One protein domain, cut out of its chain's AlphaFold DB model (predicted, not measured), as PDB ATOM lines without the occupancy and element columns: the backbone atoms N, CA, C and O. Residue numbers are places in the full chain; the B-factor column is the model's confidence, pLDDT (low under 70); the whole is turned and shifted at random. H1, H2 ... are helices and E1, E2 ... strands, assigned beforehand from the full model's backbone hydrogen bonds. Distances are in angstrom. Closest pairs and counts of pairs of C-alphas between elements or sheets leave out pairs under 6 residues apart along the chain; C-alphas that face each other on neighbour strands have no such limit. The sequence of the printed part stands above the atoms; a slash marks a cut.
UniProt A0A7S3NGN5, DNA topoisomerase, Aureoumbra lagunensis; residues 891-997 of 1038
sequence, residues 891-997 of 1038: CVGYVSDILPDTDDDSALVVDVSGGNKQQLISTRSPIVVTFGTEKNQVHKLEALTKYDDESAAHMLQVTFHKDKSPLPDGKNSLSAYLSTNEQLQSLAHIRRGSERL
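What this domain is: This is residues 891 to 997 of the 1038 residues of the protein "DNA topoisomerase" of Aureoumbra lagunensis (UniProt A0A7S3NGN5). Two strongly twisted antiparallel sheets stand face to face as a sandwich with crossed strands: a five-stranded sheet, curled like part of a barrel, and a three-stranded sheet made by the long E5 and E6 with the shorter E7. There are two short helices: H1, between E1 and E2 along the chain, is on the five-stranded sheet, and H2, between E7 and E8, only grazes the three-stranded sheet. The printed part has 107 residues, with E1 H1 E2 E3 E4 E5 E6 E7 H2 E8 along the chain; the sheet orders are E1 E2 E3 E4 E8 and E5 E6 E7. The class is mostly strand, with under half of the residues in named elements. The whole is compact, with a radius of gyration of the C-alphas of 13.4 A and spans of 37 by 34 by 26 A.

How they stand to each other: E1, residues 891 to 894, is an edge strand and runs antiparallel to E2, residues 907 to 910; N 908 and O 893 are 2.8 A apart. H1, residues 895 to 898, is on this sheet at a height over the sheet of 7.9 A, over none of its strands. E2 forms a hairpin with E3, residues 920 to 922, where N 921 and O 909 are 2.8 A apart. E3 forms a hairpin with E4, residues 927 to 931, where N 920 and O 929 are 2.8 A apart; E2 E3 E4 is a meander, each strand the antiparallel neighbour of the one before. E4 also pairs with the edge strand E8, residues 988 to 992, where N 989 and O 930 are 2.8 A apart. E5, residues 938 to 948, bends by 72 degrees at residue 945 and forms a hairpin with E6, residues 953 to 960, where N 957 and O 942 are 2.8 A apart. E6 forms a hairpin with E7, residues 973 to 976, where N 958 and O 974 are 2.9 A apart; E5 E6 E7 is a second meander. The strands of the two sheets stand at 59 degrees, and the closest C-alphas of E1 and E6, those of Val 892 and His 954, are 4.7 A apart. H2, residues 982 to 986, only grazes the sheet E5 E6 E7 with its residues 982 to 984. In H2 every O i to N i+4 pair is within hydrogen-bond range; H1 is too short for such a pair.

Where its parts are: E1 begins at C-alpha 891, (231.582, 201.636, 183.367). E5 begins at C-alpha 938, (213.081, 202.484, 185.159), and is 24.0 A long; E6 is 21.7 A, E4 13.4 A and E8 12.8 A. E8 ends at C-alpha 992, (221.932, 209.111, 168.856).

The domain as a whole: The C-alphas of Asp 969 and Leu 997, the two farthest apart, are 42.8 A apart. The printed part has no cut; the link from E6 to E7, 12 residues, is long. Mean pLDDT of the printed part is 82.8, with 16 residues under 70, among them 914 to 917, 933 to 936 and 995 to 997.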
ATOM      1  N   CYS A 891     231.584 202.294 184.673       93.88
ATOM      2  CA  CYS A 891     231.582 201.636 183.367       93.88
ATOM      3  C   CYS A 891     230.860 200.295 183.454       93.88
ATOM      4  O   CYS A 891     231.203 199.458 184.283       93.88
ATOM      5  N   VAL A 892     229.865 200.087 182.591       93.75
ATOM      6  CA  VAL A 892     228.999 198.895 182.607       93.75
ATOM      7  C   VAL A 892     228.957 198.156 181.266       93.75
ATOM      8  O   VAL A 892     228.032 197.390 181.002       93.75
ATOM      9  N   GLY A 893     229.944 198.421 180.411       92.44
ATOM     10  CA  GLY A 893     230.101 197.861 179.072       92.44
ATOM     11  C   GLY A 893     230.604 198.913 178.084       92.44
ATOM     12  O   GLY A 893     230.916 200.046 178.457       92.44
ATOM     13  N   TYR A 894     230.632 198.556 176.809       91.44
ATOM     14  CA  TYR A 894     231.123 199.379 175.705       91.44
ATOM     15  C   TYR A 894     230.031 199.563 174.644       91.44
ATOM     16  O   TYR A 894     229.069 198.802 174.572       91.44
ATOM     17  N   VAL A 895     230.130 200.603 173.808       88.38
ATOM     18  CA  VAL A 895     229.130 200.848 172.748       88.38
ATOM     19  C   VAL A 895     229.047 199.675 171.759       88.38
ATOM     20  O   VAL A 895     227.947 199.370 171.295       88.38
ATOM     21  N   SER A 896     230.155 198.975 171.513       86.88
ATOM     22  CA  SER A 896     230.224 197.714 170.762       86.88
ATOM     23  C   SER A 896     229.266 196.633 171.278       86.88
ATOM     24  O   SER A 896     228.639 195.962 170.463       86.88
ATOM     25  N   ASP A 897     229.071 196.516 172.596       85.19
ATOM     26  CA  ASP A 897     228.246 195.470 173.233       85.19
ATOM     27  C   ASP A 897     226.764 195.548 172.834       85.19
ATOM     28  O   ASP A 897     226.025 194.571 172.920       85.19
ATOM     29  N   ILE A 898     226.317 196.734 172.408       84.00
ATOM     30  CA  ILE A 898     224.936 197.017 171.992       84.00
ATOM     31  C   ILE A 898     224.832 197.478 170.529       84.00
ATOM     32  O   ILE A 898     223.729 197.712 170.029       84.00
ATOM     33  N   LEU A 899     225.969 197.660 169.851       84.19
ATOM     34  CA  LEU A 899     226.102 198.087 168.455       84.19
ATOM     35  C   LEU A 899     227.347 197.426 167.818       84.19
ATOM     36  O   LEU A 899     228.283 198.141 167.442       84.19
ATOM     37  N   PRO A 900     227.373 196.088 167.659       78.81
ATOM     38  CA  PRO A 900     228.543 195.373 167.139       78.81
ATOM     39  C   PRO A 900     228.928 195.796 165.711       78.81
ATOM     40  O   PRO A 900     230.102 195.773 165.358       78.81
ATOM     41  N   ASP A 901     227.974 196.291 164.914       79.94
ATOM     42  CA  ASP A 901     228.206 196.867 163.579       79.94
ATOM     43  C   ASP A 901     228.852 198.279 163.599       79.94
ATOM     44  O   ASP A 901     228.626 199.082 162.686       79.94
ATOM     45  N   THR A 902     229.594 198.659 164.650       77.50
ATOM     46  CA  THR A 902     230.211 199.995 164.756       77.50
ATOM     47  C   THR A 902     231.653 199.983 165.267       77.50
ATOM     48  O   THR A 902     231.961 199.354 166.270       77.50
ATOM     49  N   ASP A 903     232.519 200.790 164.635       78.31
ATOM     50  CA  ASP A 903     233.908 201.067 165.062       78.31
ATOM     51  C   ASP A 903     234.002 201.902 166.372       78.31
ATOM     52  O   ASP A 903     234.975 202.631 166.597       78.31
ATOM     53  N   ASP A 904     232.956 201.890 167.203       80.81
ATOM     54  CA  ASP A 904     232.778 202.762 168.366       80.81
ATOM     55  C   ASP A 904     233.087 202.016 169.665       80.81
ATOM     56  O   ASP A 904     232.217 201.688 170.466       80.81
ATOM     57  N   ASP A 905     234.374 201.760 169.869       82.81
ATOM     58  CA  ASP A 905     234.912 201.296 171.141       82.81
ATOM     59  C   ASP A 905     234.963 202.476 172.134       82.81
ATOM     60  O   ASP A 905     235.960 203.198 172.259       82.81
ATOM     61  N   SER A 906     233.828 202.776 172.768       87.88
ATOM     62  CA  SER A 906     233.719 203.780 173.828       87.88
ATOM     63  C   SER A 906     232.910 203.266 175.012       87.88
ATOM     64  O   SER A 906     231.856 202.658 174.836       87.88
ATOM     65  N   ALA A 907     233.406 203.530 176.222       91.69
ATOM     66  CA  ALA A 907     232.791 203.069 177.459       91.69
ATOM     67  C   ALA A 907     231.368 203.628 177.616       91.69
ATOM     68  O   ALA A 907     231.123 204.823 177.408       91.69
ATOM     69  N   LEU A 908     230.435 202.762 178.009       93.25
ATOM     70  CA  LEU A 908     229.090 203.111 178.443       93.25
ATOM     71  C   LEU A 908     229.086 203.235 179.963       93.25
ATOM     72  O   LEU A 908     229.210 202.247 180.685       93.25
ATOM     73  N   VAL A 909     228.910 204.463 180.446       94.25
ATOM     74  CA  VAL A 909     228.889 204.768 181.880       94.25
ATOM     75  C   VAL A 909     227.512 205.207 182.357       94.25
ATOM     76  O   VAL A 909     226.715 205.739 181.582       94.25
ATOM     77  N   VAL A 910     227.222 205.020 183.645       92.81
ATOM     78  CA  VAL A 910     225.994 205.534 184.278       92.81
ATOM     79  C   VAL A 910     226.025 207.073 184.335       92.81
ATOM     80  O   VAL A 910     227.028 207.668 184.728       92.81
ATOM     81  N   ASP A 911     224.936 207.747 183.944       91.00
ATOM     82  CA  ASP A 911     224.868 209.218 183.944       91.00
ATOM     83  C   ASP A 911     224.800 209.797 185.369       91.00
ATOM     84  O   ASP A 911     223.829 209.590 186.099       91.00
ATOM     85  N   VAL A 912     225.799 210.595 185.761       89.00
ATOM     86  CA  VAL A 912     225.903 211.105 187.142       89.00
ATOM     87  C   VAL A 912     225.059 212.362 187.413       89.00
ATOM     88  O   VAL A 912     225.248 213.014 188.440       89.00
ATOM     89  N   SER A 913     224.130 212.758 186.528       82.44
ATOM     90  CA  SER A 913     223.357 214.011 186.677       82.44
ATOM     91  C   SER A 913     222.554 214.115 187.971       82.44
ATOM     92  O   SER A 913     222.478 215.209 188.538       82.44
ATOM     93  N   GLY A 914     222.014 212.995 188.459       63.09
ATOM     94  CA  GLY A 914     221.165 212.915 189.647       63.09
ATOM     95  C   GLY A 914     219.692 213.255 189.378       63.09
ATOM     96  O   GLY A 914     219.365 214.177 188.628       63.09
ATOM     97  N   GLY A 915     218.791 212.510 190.024       61.44
ATOM     98  CA  GLY A 915     217.347 212.553 189.772       61.44
ATOM     99  C   GLY A 915     216.903 211.537 188.710       61.44
ATOM    100  O   GLY A 915     217.659 210.648 188.336       61.44
ATOM    101  N   ASN A 916     215.668 211.665 188.216       56.12
ATOM    102  CA  ASN A 916     214.956 210.623 187.450       56.12
ATOM    103  C   ASN A 916     215.496 210.342 186.019       56.12
ATOM    104  O   ASN A 916     214.767 209.807 185.184       56.12
ATOM    105  N   LYS A 917     216.735 210.723 185.685       67.69
ATOM    106  CA  LYS A 917     217.358 210.485 184.369       67.69
ATOM    107  C   LYS A 917     218.115 209.159 184.357       67.69
ATOM    108  O   LYS A 917     219.339 209.127 184.355       67.69
ATOM    109  N   GLN A 918     217.359 208.071 184.330       83.69
ATOM    110  CA  GLN A 918     217.902 206.717 184.319       83.69
ATOM    111  C   GLN A 918     218.403 206.345 182.913       83.69
ATOM    112  O   GLN A 918     217.659 205.811 182.089       83.69
ATOM    113  N   GLN A 919     219.659 206.701 182.622       91.00
ATOM    114  CA  GLN A 919     220.317 206.488 181.329       91.00
ATOM    115  C   GLN A 919     221.808 206.130 181.486       91.00
ATOM    116  O   GLN A 919     222.465 206.588 182.422       91.00
ATOM    117  N   LEU A 920     222.347 205.371 180.530       92.88
ATOM    118  CA  LEU A 920     223.788 205.255 180.286       92.88
ATOM    119  C   LEU A 920     224.212 206.233 179.190       92.88
ATOM    120  O   LEU A 920     223.409 206.623 178.334       92.88
ATOM    121  N   ILE A 921     225.487 206.598 179.181       92.88
ATOM    122  CA  ILE A 921     226.078 207.555 178.247       92.88
ATOM    123  C   ILE A 921     227.410 207.017 177.721       92.88
ATOM    124  O   ILE A 921     228.232 206.538 178.495       92.88
ATOM    125  N   SER A 922     227.646 207.122 176.412       91.88
ATOM    126  CA  SER A 922     228.989 206.883 175.863       91.88
ATOM    127  C   SER A 922     229.934 207.992 176.327       91.88
ATOM    128  O   SER A 922     229.548 209.167 176.339       91.88
ATOM    129  N   THR A 923     231.176 207.653 176.666       90.69
ATOM    130  CA  THR A 923     232.232 208.619 177.014       90.69
ATOM    131  C   THR A 923     232.784 209.388 175.817       90.69
ATOM    132  O   THR A 923     233.379 210.447 176.002       90.69
ATOM    133  N   ARG A 924     232.576 208.922 174.580       86.94
ATOM    134  CA  ARG A 924     233.125 209.550 173.365       86.94
ATOM    135  C   ARG A 924     231.972 210.012 172.468       86.94
ATOM    136  O   ARG A 924     231.595 211.190 172.490       86.94
ATOM    137  N   SER A 925     231.303 209.083 171.796       85.94
ATOM    138  CA  SER A 925     230.196 209.352 170.869       85.94
ATOM    139  C   SER A 925     228.937 209.941 171.516       85.94
ATOM    140  O   SER A 925     228.646 209.668 172.675       85.94
ATOM    141  N   PRO A 926     228.111 210.719 170.781       86.25
ATOM    142  CA  PRO A 926     226.875 211.319 171.293       86.25
ATOM    143  C   PRO A 926     225.734 210.287 171.435       86.25
ATOM    144  O   PRO A 926     224.617 210.517 170.974       86.25
ATOM    145  N   ILE A 927     226.019 209.136 172.041       88.25
ATOM    146  CA  ILE A 927     225.106 208.019 172.279       88.25
ATOM    147  C   ILE A 927     224.636 208.063 173.733       88.25
ATOM    148  O   ILE A 927     225.426 208.267 174.656       88.25
ATOM    149  N   VAL A 928     223.332 207.869 173.915       89.94
ATOM    150  CA  VAL A 928     222.672 207.692 175.211       89.94
ATOM    151  C   VAL A 928     221.798 206.449 175.127       89.94
ATOM    152  O   VAL A 928     221.090 206.267 174.135       89.94
ATOM    153  N   VAL A 929     221.837 205.611 176.156       90.81
ATOM    154  CA  VAL A 929     221.077 204.360 176.246       90.81
ATOM    155  C   VAL A 929     220.083 204.493 177.391       90.81
ATOM    156  O   VAL A 929     220.463 204.786 178.519       90.81
ATOM    157  N   THR A 930     218.800 204.303 177.111       88.94
ATOM    158  CA  THR A 930     217.731 204.319 178.120       88.94
ATOM    159  C   THR A 930     217.027 202.978 178.114       88.94
ATOM    160  O   THR A 930     216.661 202.513 177.038       88.94
ATOM    161  N   PHE A 931     216.795 202.381 179.279       83.38
ATOM    162  CA  PHE A 931     216.009 201.152 179.380       83.38
ATOM    163  C   PHE A 931     214.534 201.483 179.655       83.38
ATOM    164  O   PHE A 931     214.228 202.491 180.298       83.38
ATOM    165  N   GLY A 932     213.620 200.625 179.198       72.31
ATOM    166  CA  GLY A 932     212.189 200.732 179.504       72.31
ATOM    167  C   GLY A 932     211.366 201.661 178.596       72.31
ATOM    168  O   GLY A 932     211.880 202.432 177.792       72.31
ATOM    169  N   THR A 933     210.041 201.566 178.726       65.94
ATOM    170  CA  THR A 933     209.039 202.155 177.816       65.94
ATOM    171  C   THR A 933     208.033 203.036 178.567       65.94
ATOM    172  O   THR A 933     208.080 203.150 179.791       65.94
ATOM    173  N   GLU A 934     207.061 203.634 177.864       62.31
ATOM    174  CA  GLU A 934     205.964 204.382 178.508       62.31
ATOM    175  C   GLU A 934     205.202 203.545 179.554       62.31
ATOM    176  O   GLU A 934     204.771 204.086 180.576       62.31
ATOM    177  N   LYS A 935     205.091 202.227 179.323       58.62
ATOM    178  CA  LYS A 935     204.489 201.265 180.257       58.62
ATOM    179  C   LYS A 935     205.454 200.868 181.379       58.62
ATOM    180  O   LYS A 935     205.060 200.915 182.540       58.62
ATOM    181  N   ASN A 936     206.707 200.548 181.044       68.25
ATOM    182  CA  ASN A 936     207.665 199.928 181.967       68.25
ATOM    183  C   ASN A 936     208.804 200.902 182.293       68.25
ATOM    184  O   ASN A 936     209.772 201.008 181.541       68.25
ATOM    185  N   GLN A 937     208.665 201.646 183.391       74.19
ATOM    186  CA  GLN A 937     209.517 202.795 183.719       74.19
ATOM    187  C   GLN A 937     210.650 202.400 184.678       74.19
ATOM    188  O   GLN A 937     210.398 201.853 185.754       74.19
ATOM    189  N   VAL A 938     211.898 202.708 184.309       83.56
ATOM    190  CA  VAL A 938     213.081 202.484 185.159       83.56
ATOM    191  C   VAL A 938     213.078 203.456 186.335       83.56
ATOM    192  O   VAL A 938     212.902 204.660 186.163       83.56
ATOM    193  N   HIS A 939     213.303 202.921 187.531       83.19
ATOM    194  CA  HIS A 939     213.431 203.673 188.770       83.19
ATOM    195  C   HIS A 939     214.889 204.058 189.069       83.19
ATOM    196  O   HIS A 939     215.144 205.200 189.457       83.19
ATOM    197  N   LYS A 940     215.840 203.134 188.856       86.94
ATOM    198  CA  LYS A 940     217.280 203.310 189.120       86.94
ATOM    199  C   LYS A 940     218.142 202.496 188.142       86.94
ATOM    200  O   LYS A 940     217.840 201.329 187.907       86.94
ATOM    201  N   LEU A 941     219.218 203.096 187.627       90.00
ATOM    202  CA  LEU A 941     220.393 202.392 187.096       90.00
ATOM    203  C   LEU A 941     221.550 202.499 188.093       90.00
ATOM    204  O   LEU A 941     221.718 203.542 188.727       90.00
ATOM    205  N   GLU A 942     222.350 201.445 188.216       89.50
ATOM    206  CA  GLU A 942     223.512 201.410 189.106       89.50
ATOM    207  C   GLU A 942     224.582 200.446 188.582       89.50
ATOM    208  O   GLU A 942     224.262 199.332 188.168       89.50
ATOM    209  N   ALA A 943     225.848 200.868 188.615       91.94
ATOM    210  CA  ALA A 943     226.988 199.971 188.453       91.94
ATOM    211  C   ALA A 943     227.248 199.281 189.800       91.94
ATOM    212  O   ALA A 943     227.402 199.953 190.822       91.94
ATOM    213  N   LEU A 944     227.252 197.950 189.825       92.56
ATOM    214  CA  LEU A 944     227.535 197.178 191.034       92.56
ATOM    215  C   LEU A 944     229.045 196.976 191.198       92.56
ATOM    216  O   LEU A 944     229.773 196.827 190.223       92.56
ATOM    217  N   THR A 945     229.525 196.850 192.436       88.75
ATOM    218  CA  THR A 945     230.952 196.601 192.734       88.75
ATOM    219  C   THR A 945     231.508 195.305 192.132       88.75
ATOM    220  O   THR A 945     232.723 195.137 192.082       88.75
ATOM    221  N   LYS A 946     230.649 194.398 191.648       90.81
ATOM    222  CA  LYS A 946     231.061 193.196 190.921       90.81
ATOM    223  C   LYS A 946     231.501 193.552 189.493       90.81
ATOM    224  O   LYS A 946     230.666 193.732 188.606       90.81
ATOM    225  N   TYR A 947     232.813 193.627 189.310       89.25
ATOM    226  CA  TYR A 947     233.495 193.735 188.020       89.25
ATOM    227  C   TYR A 947     233.476 192.397 187.246       89.25
ATOM    228  O   TYR A 947     233.016 191.372 187.768       89.25
ATOM    229  N   ASP A 948     233.945 192.424 186.006       87.88
ATOM    230  CA  ASP A 948     234.295 191.278 185.170       87.88
ATOM    231  C   ASP A 948     235.523 191.638 184.322       87.88
ATOM    232  O   ASP A 948     235.550 192.689 183.679       87.88
ATOM    233  N   ASP A 949     236.529 190.765 184.341       83.94
ATOM    234  CA  ASP A 949     237.815 190.991 183.679       83.94
ATOM    235  C   ASP A 949     237.750 190.723 182.165       83.94
ATOM    236  O   ASP A 949     238.503 191.339 181.413       83.94
ATOM    237  N   GLU A 950     236.837 189.859 181.695       81.75
ATOM    238  CA  GLU A 950     236.698 189.542 180.263       81.75
ATOM    239  C   GLU A 950     236.039 190.685 179.475       81.75
ATOM    240  O   GLU A 950     236.501 191.032 178.388       81.75
ATOM    241  N   SER A 951     234.986 191.301 180.025       77.25
ATOM    242  CA  SER A 951     234.309 192.465 179.431       77.25
ATOM    243  C   SER A 951     234.754 193.824 179.987       77.25
ATOM    244  O   SER A 951     234.208 194.853 179.591       77.25
ATOM    245  N   ALA A 952     235.759 193.839 180.872       85.31
ATOM    246  CA  ALA A 952     236.364 195.031 181.478       85.31
ATOM    247  C   ALA A 952     235.339 196.031 182.069       85.31
ATOM    248  O   ALA A 952     235.461 197.252 181.919       85.31
ATOM    249  N   ALA A 953     234.290 195.510 182.713       90.38
ATOM    250  CA  ALA A 953     233.103 196.280 183.077       90.38
ATOM    251  C   ALA A 953     232.449 195.833 184.393       90.38
ATOM    252  O   ALA A 953     232.516 194.676 184.806       90.38
ATOM    253  N   HIS A 954     231.738 196.755 185.043       93.38
ATOM    254  CA  HIS A 954     230.890 196.454 186.193       93.38
ATOM    255  C   HIS A 954     229.523 195.900 185.777       93.38
ATOM    256  O   HIS A 954     228.921 196.321 184.789       93.38
ATOM    257  N   MET A 955     228.981 194.988 186.586       93.62
ATOM    258  CA  MET A 955     227.621 194.482 186.415       93.62
ATOM    259  C   MET A 955     226.592 195.617 186.543       93.62
ATOM    260  O   MET A 955     226.542 196.312 187.560       93.62
ATOM    261  N   LEU A 956     225.720 195.768 185.542       93.19
ATOM    262  CA  LEU A 956     224.634 196.744 185.556       93.19
ATOM    263  C   LEU A 956     223.428 196.201 186.320       93.19
ATOM    264  O   LEU A 956     222.874 195.161 185.961       93.19
ATOM    265  N   GLN A 957     222.951 196.956 187.306       91.94
ATOM    266  CA  GLN A 957     221.618 196.782 187.869       91.94
ATOM    267  C   GLN A 957     220.629 197.768 187.240       91.94
ATOM    268  O   GLN A 957     220.806 198.986 187.302       91.94
ATOM    269  N   VAL A 958     219.545 197.225 186.680       89.94
ATOM    270  CA  VAL A 958     218.375 197.975 186.212       89.94
ATOM    271  C   VAL A 958     217.204 197.673 187.140       89.94
ATOM    272  O   VAL A 958     216.663 196.569 187.121       89.94
ATOM    273  N   THR A 959     216.794 198.657 187.936       88.88
ATOM    274  CA  THR A 959     215.645 198.559 188.848       88.88
ATOM    275  C   THR A 959     214.472 199.346 188.284       88.88
ATOM    276  O   THR A 959     214.596 200.532 187.979       88.88
ATOM    277  N   PHE A 960     213.315 198.702 188.169       85.81
ATOM    278  CA  PHE A 960     212.081 199.262 187.623       85.81
ATOM    279  C   PHE A 960     211.146 199.758 188.734       85.81
ATOM    280  O   PHE A 960     211.306 199.423 189.909       85.81
ATOM    281  N   HIS A 961     210.170 200.596 188.381       82.44
ATOM    282  CA  HIS A 961     209.105 200.968 189.314       82.44
ATOM    283  C   HIS A 961     208.266 199.733 189.683       82.44
ATOM    284  O   HIS A 961     207.928 198.942 188.805       82.44
ATOM    285  N   LYS A 962     207.911 199.596 190.972       73.81
ATOM    286  CA  LYS A 962     207.307 198.379 191.558       73.81
ATOM    287  C   LYS A 962     206.054 197.863 190.839       73.81
ATOM    288  O   LYS A 962     205.807 196.664 190.845       73.81
ATOM    289  N   ASP A 963     205.299 198.771 190.225       72.12
ATOM    290  CA  ASP A 963     204.025 198.503 189.546       72.12
ATOM    291  C   ASP A 963     204.185 198.386 188.011       72.12
ATOM    292  O   ASP A 963     203.199 198.412 187.275       72.12
ATOM    293  N   LYS A 964     205.432 198.365 187.503       67.38
ATOM    294  CA  LYS A 964     205.792 198.591 186.086       67.38
ATOM    295  C   LYS A 964     207.034 197.799 185.624       67.38
ATOM    296  O   LYS A 964     207.893 198.344 184.923       67.38
ATOM    297  N   SER A 965     207.158 196.530 186.018       69.06
ATOM    298  CA  SER A 965     208.278 195.678 185.582       69.06
ATOM    299  C   SER A 965     208.135 195.182 184.127       69.06
ATOM    300  O   SER A 965     207.033 194.823 183.710       69.06
ATOM    301  N   PRO A 966     209.235 195.108 183.347       66.06
ATOM    302  CA  PRO A 966     209.300 194.397 182.071       66.06
ATOM    303  C   PRO A 966     209.737 192.925 182.185       66.06
ATOM    304  O   PRO A 966     209.860 192.270 181.152       66.06
ATOM    305  N   LEU A 967     210.053 192.415 183.380       72.69
ATOM    306  CA  LEU A 967     210.671 191.094 183.534       72.69
ATOM    307  C   LEU A 967     209.609 189.971 183.544       72.69
ATOM    308  O   LEU A 967     208.648 190.071 184.310       72.69
ATOM    309  N   PRO A 968     209.768 188.887 182.748       67.44
ATOM    310  CA  PRO A 968     208.777 187.803 182.659       67.44
ATOM    311  C   PRO A 968     208.501 187.048 183.967       67.44
ATOM    312  O   PRO A 968     207.484 186.372 184.080       67.44
ATOM    313  N   ASP A 969     209.399 187.150 184.946       70.75
ATOM    314  CA  ASP A 969     209.320 186.490 186.252       70.75
ATOM    315  C   ASP A 969     208.716 187.376 187.360       70.75
ATOM    316  O   ASP A 969     208.706 186.991 188.529       70.75
ATOM    317  N   GLY A 970     208.246 188.580 187.014       69.44
ATOM    318  CA  GLY A 970     207.654 189.531 187.956       69.44
ATOM    319  C   GLY A 970     208.646 190.204 188.913       69.44
ATOM    320  O   GLY A 970     208.218 190.974 189.776       69.44
ATOM    321  N   LYS A 971     209.964 189.975 188.786       77.94
ATOM    322  CA  LYS A 971     210.960 190.696 189.593       77.94
ATOM    323  C   LYS A 971     211.007 192.172 189.196       77.94
ATOM    324  O   LYS A 971     210.759 192.534 188.051       77.94
ATOM    325  N   ASN A 972     211.374 193.039 190.138       82.88
ATOM    326  CA  ASN A 972     211.477 194.489 189.911       82.88
ATOM    327  C   ASN A 972     212.905 194.977 189.595       82.88
ATOM    328  O   ASN A 972     213.115 196.176 189.426       82.88
ATOM    329  N   SER A 973     213.884 194.076 189.491       86.50
ATOM    330  CA  SER A 973     215.271 194.416 189.158       86.50
ATOM    331  C   SER A 973     215.956 193.302 188.371       86.50
ATOM    332  O   SER A 973     215.857 192.134 188.746       86.50
ATOM    333  N   LEU A 974     216.692 193.680 187.325       88.31
ATOM    334  CA  LEU A 974     217.611 192.824 186.573       88.31
ATOM    335  C   LEU A 974     219.048 193.224 186.928       88.31
ATOM    336  O   LEU A 974     219.326 194.403 187.143       88.31
ATOM    337  N   SER A 975     219.963 192.263 187.044       91.88
ATOM    338  CA  SER A 975     221.382 192.527 187.329       91.88
ATOM    339  C   SER A 975     222.247 191.589 186.497       91.88
ATOM    340  O   SER A 975     222.195 190.379 186.701       91.88
ATOM    341  N   ALA A 976     222.963 192.141 185.518       91.56
ATOM    342  CA  ALA A 976     223.740 191.386 184.537       91.56
ATOM    343  C   ALA A 976     224.830 192.261 183.893       91.56
ATOM    344  O   ALA A 976     224.783 193.488 183.981       91.56
ATOM    345  N   TYR A 977     225.810 191.636 183.242       91.19
ATOM    346  CA  TYR A 977     226.773 192.343 182.394       91.19
ATOM    347  C   TYR A 977     226.128 192.669 181.041       91.19
ATOM    348  O   TYR A 977     225.349 191.869 180.516       91.19
ATOM    349  N   LEU A 978     226.411 193.850 180.484       88.75
ATOM    350  CA  LEU A 978     225.775 194.320 179.246       88.75
ATOM    351  C   LEU A 978     226.267 193.564 178.002       88.75
ATOM    352  O   LEU A 978     225.498 193.366 177.066       88.75
ATOM    353  N   SER A 979     227.515 193.102 178.035       85.56
ATOM    354  CA  SER A 979     228.208 192.311 177.011       85.56
ATOM    355  C   SER A 979     227.575 190.937 176.746       85.56
ATOM    356  O   SER A 979     227.472 190.518 175.597       85.56
ATOM    357  N   THR A 980     227.120 190.242 177.794       84.88
ATOM    358  CA  THR A 980     226.749 188.811 177.737       84.88
ATOM    359  C   THR A 980     225.265 188.517 177.978       84.88
ATOM    360  O   THR A 980     224.869 187.352 178.009       84.88
ATOM    361  N   ASN A 981     224.413 189.534 178.160       88.50
ATOM    362  CA  ASN A 981     223.006 189.337 178.520       88.50
ATOM    363  C   ASN A 981     222.023 189.881 177.467       88.50
ATOM    364  O   ASN A 981     221.619 191.044 177.509       88.50
ATOM    365  N   GLU A 982     221.562 188.996 176.576       84.25
ATOM    366  CA  GLU A 982     220.589 189.308 175.514       84.25
ATOM    367  C   GLU A 982     219.307 189.977 176.041       84.25
ATOM    368  O   GLU A 982     218.768 190.890 175.414       84.25
ATOM    369  N   GLN A 983     218.814 189.570 177.219       83.56
ATOM    370  CA  GLN A 983     217.611 190.158 177.814       83.56
ATOM    371  C   GLN A 983     217.827 191.642 178.153       83.56
ATOM    372  O   GLN A 983     216.996 192.479 177.796       83.56
ATOM    373  N   LEU A 984     218.949 191.981 178.790       84.69
ATOM    374  CA  LEU A 984     219.337 193.355 179.109       84.69
ATOM    375  C   LEU A 984     219.558 194.186 177.835       84.69
ATOM    376  O   LEU A 984     219.056 195.308 177.751       84.69
ATOM    377  N   GLN A 985     220.225 193.618 176.825       85.62
ATOM    378  CA  GLN A 985     220.414 194.248 175.511       85.62
ATOM    379  C   GLN A 985     219.069 194.526 174.812       85.62
ATOM    380  O   GLN A 985     218.849 195.632 174.320       85.62
ATOM    381  N   SER A 986     218.119 193.584 174.836       83.00
ATOM    382  CA  SER A 986     216.793 193.747 174.209       83.00
ATOM    383  C   SER A 986     215.936 194.855 174.841       83.00
ATOM    384  O   SER A 986     215.060 195.426 174.187       83.00
ATOM    385  N   LEU A 987     216.207 195.199 176.106       84.00
ATOM    386  CA  LEU A 987     215.550 196.284 176.840       84.00
ATOM    387  C   LEU A 987     216.210 197.658 176.616       84.00
ATOM    388  O   LEU A 987     215.698 198.660 177.124       84.00
ATOM    389  N   ALA A 988     217.327 197.726 175.884       87.38
ATOM    390  CA  ALA A 988     218.084 198.950 175.646       87.38
ATOM    391  C   ALA A 988     217.522 199.761 174.463       87.38
ATOM    392  O   ALA A 988     217.471 199.310 173.319       87.38
ATOM    393  N   HIS A 989     217.146 201.018 174.706       87.56
ATOM    394  CA  HIS A 989     216.732 201.953 173.659       87.56
ATOM    395  C   HIS A 989     217.810 203.011 173.418       87.56
ATOM    396  O   HIS A 989     218.067 203.884 174.252       87.56
ATOM    397  N   ILE A 990     218.440 202.931 172.246       88.94
ATOM    398  CA  ILE A 990     219.595 203.747 171.870       88.94
ATOM    399  C   ILE A 990     219.142 205.060 171.223       88.94
ATOM    400  O   ILE A 990     218.394 205.081 170.245       88.94
ATOM    401  N   ARG A 991     219.647 206.185 171.733       87.88
ATOM    402  CA  ARG A 991     219.360 207.536 171.235       87.88
ATOM    403  C   ARG A 991     220.647 208.219 170.784       87.88
ATOM    404  O   ARG A 991     221.470 208.621 171.602       87.88
ATOM    405  N   ARG A 992     220.799 208.391 169.466       86.44
ATOM    406  CA  ARG A 992     221.932 209.111 168.856       86.44
ATOM    407  C   ARG A 992     221.658 210.621 168.810       86.44
ATOM    408  O   ARG A 992     220.588 211.064 168.391       86.44
ATOM    409  N   GLY A 993     222.617 211.403 169.293       75.50
ATOM    410  CA  GLY A 993     222.547 212.852 169.458       75.50
ATOM    411  C   GLY A 993     223.137 213.662 168.313       75.50
ATOM    412  O   GLY A 993     223.447 213.154 167.239       75.50
ATOM    413  N   SER A 994     223.313 214.962 168.555       71.06
ATOM    414  CA  SER A 994     224.025 215.839 167.622       71.06
ATOM    415  C   SER A 994     225.499 215.980 167.998       71.06
ATOM    416  O   SER A 994     225.815 216.481 169.073       71.06
ATOM    417  N   GLU A 995     226.388 215.677 167.050       64.25
ATOM    418  CA  GLU A 995     227.845 215.938 167.070       64.25
ATOM    419  C   GLU A 995     228.227 217.437 167.155       64.25
ATOM    420  O   GLU A 995     229.354 217.828 166.855       64.25
ATOM    421  N   ARG A 996     227.282 218.333 167.461       57.56
ATOM    422  CA  ARG A 996     227.494 219.784 167.457       57.56
ATOM    423  C   ARG A 996     226.900 220.425 168.697       57.56
ATOM    424  O   ARG A 996     225.684 220.399 168.900       57.56
ATOM    425  N   LEU A 997     227.755 221.097 169.464       56.19
ATOM    426  CA  LEU A 997     227.324 221.989 170.533       56.19
ATOM    427  C   LEU A 997     226.383 223.080 170.009       56.19
ATOM    428  O   LEU A 997     226.674 223.772 169.030       56.19
TER     429      LEU A 997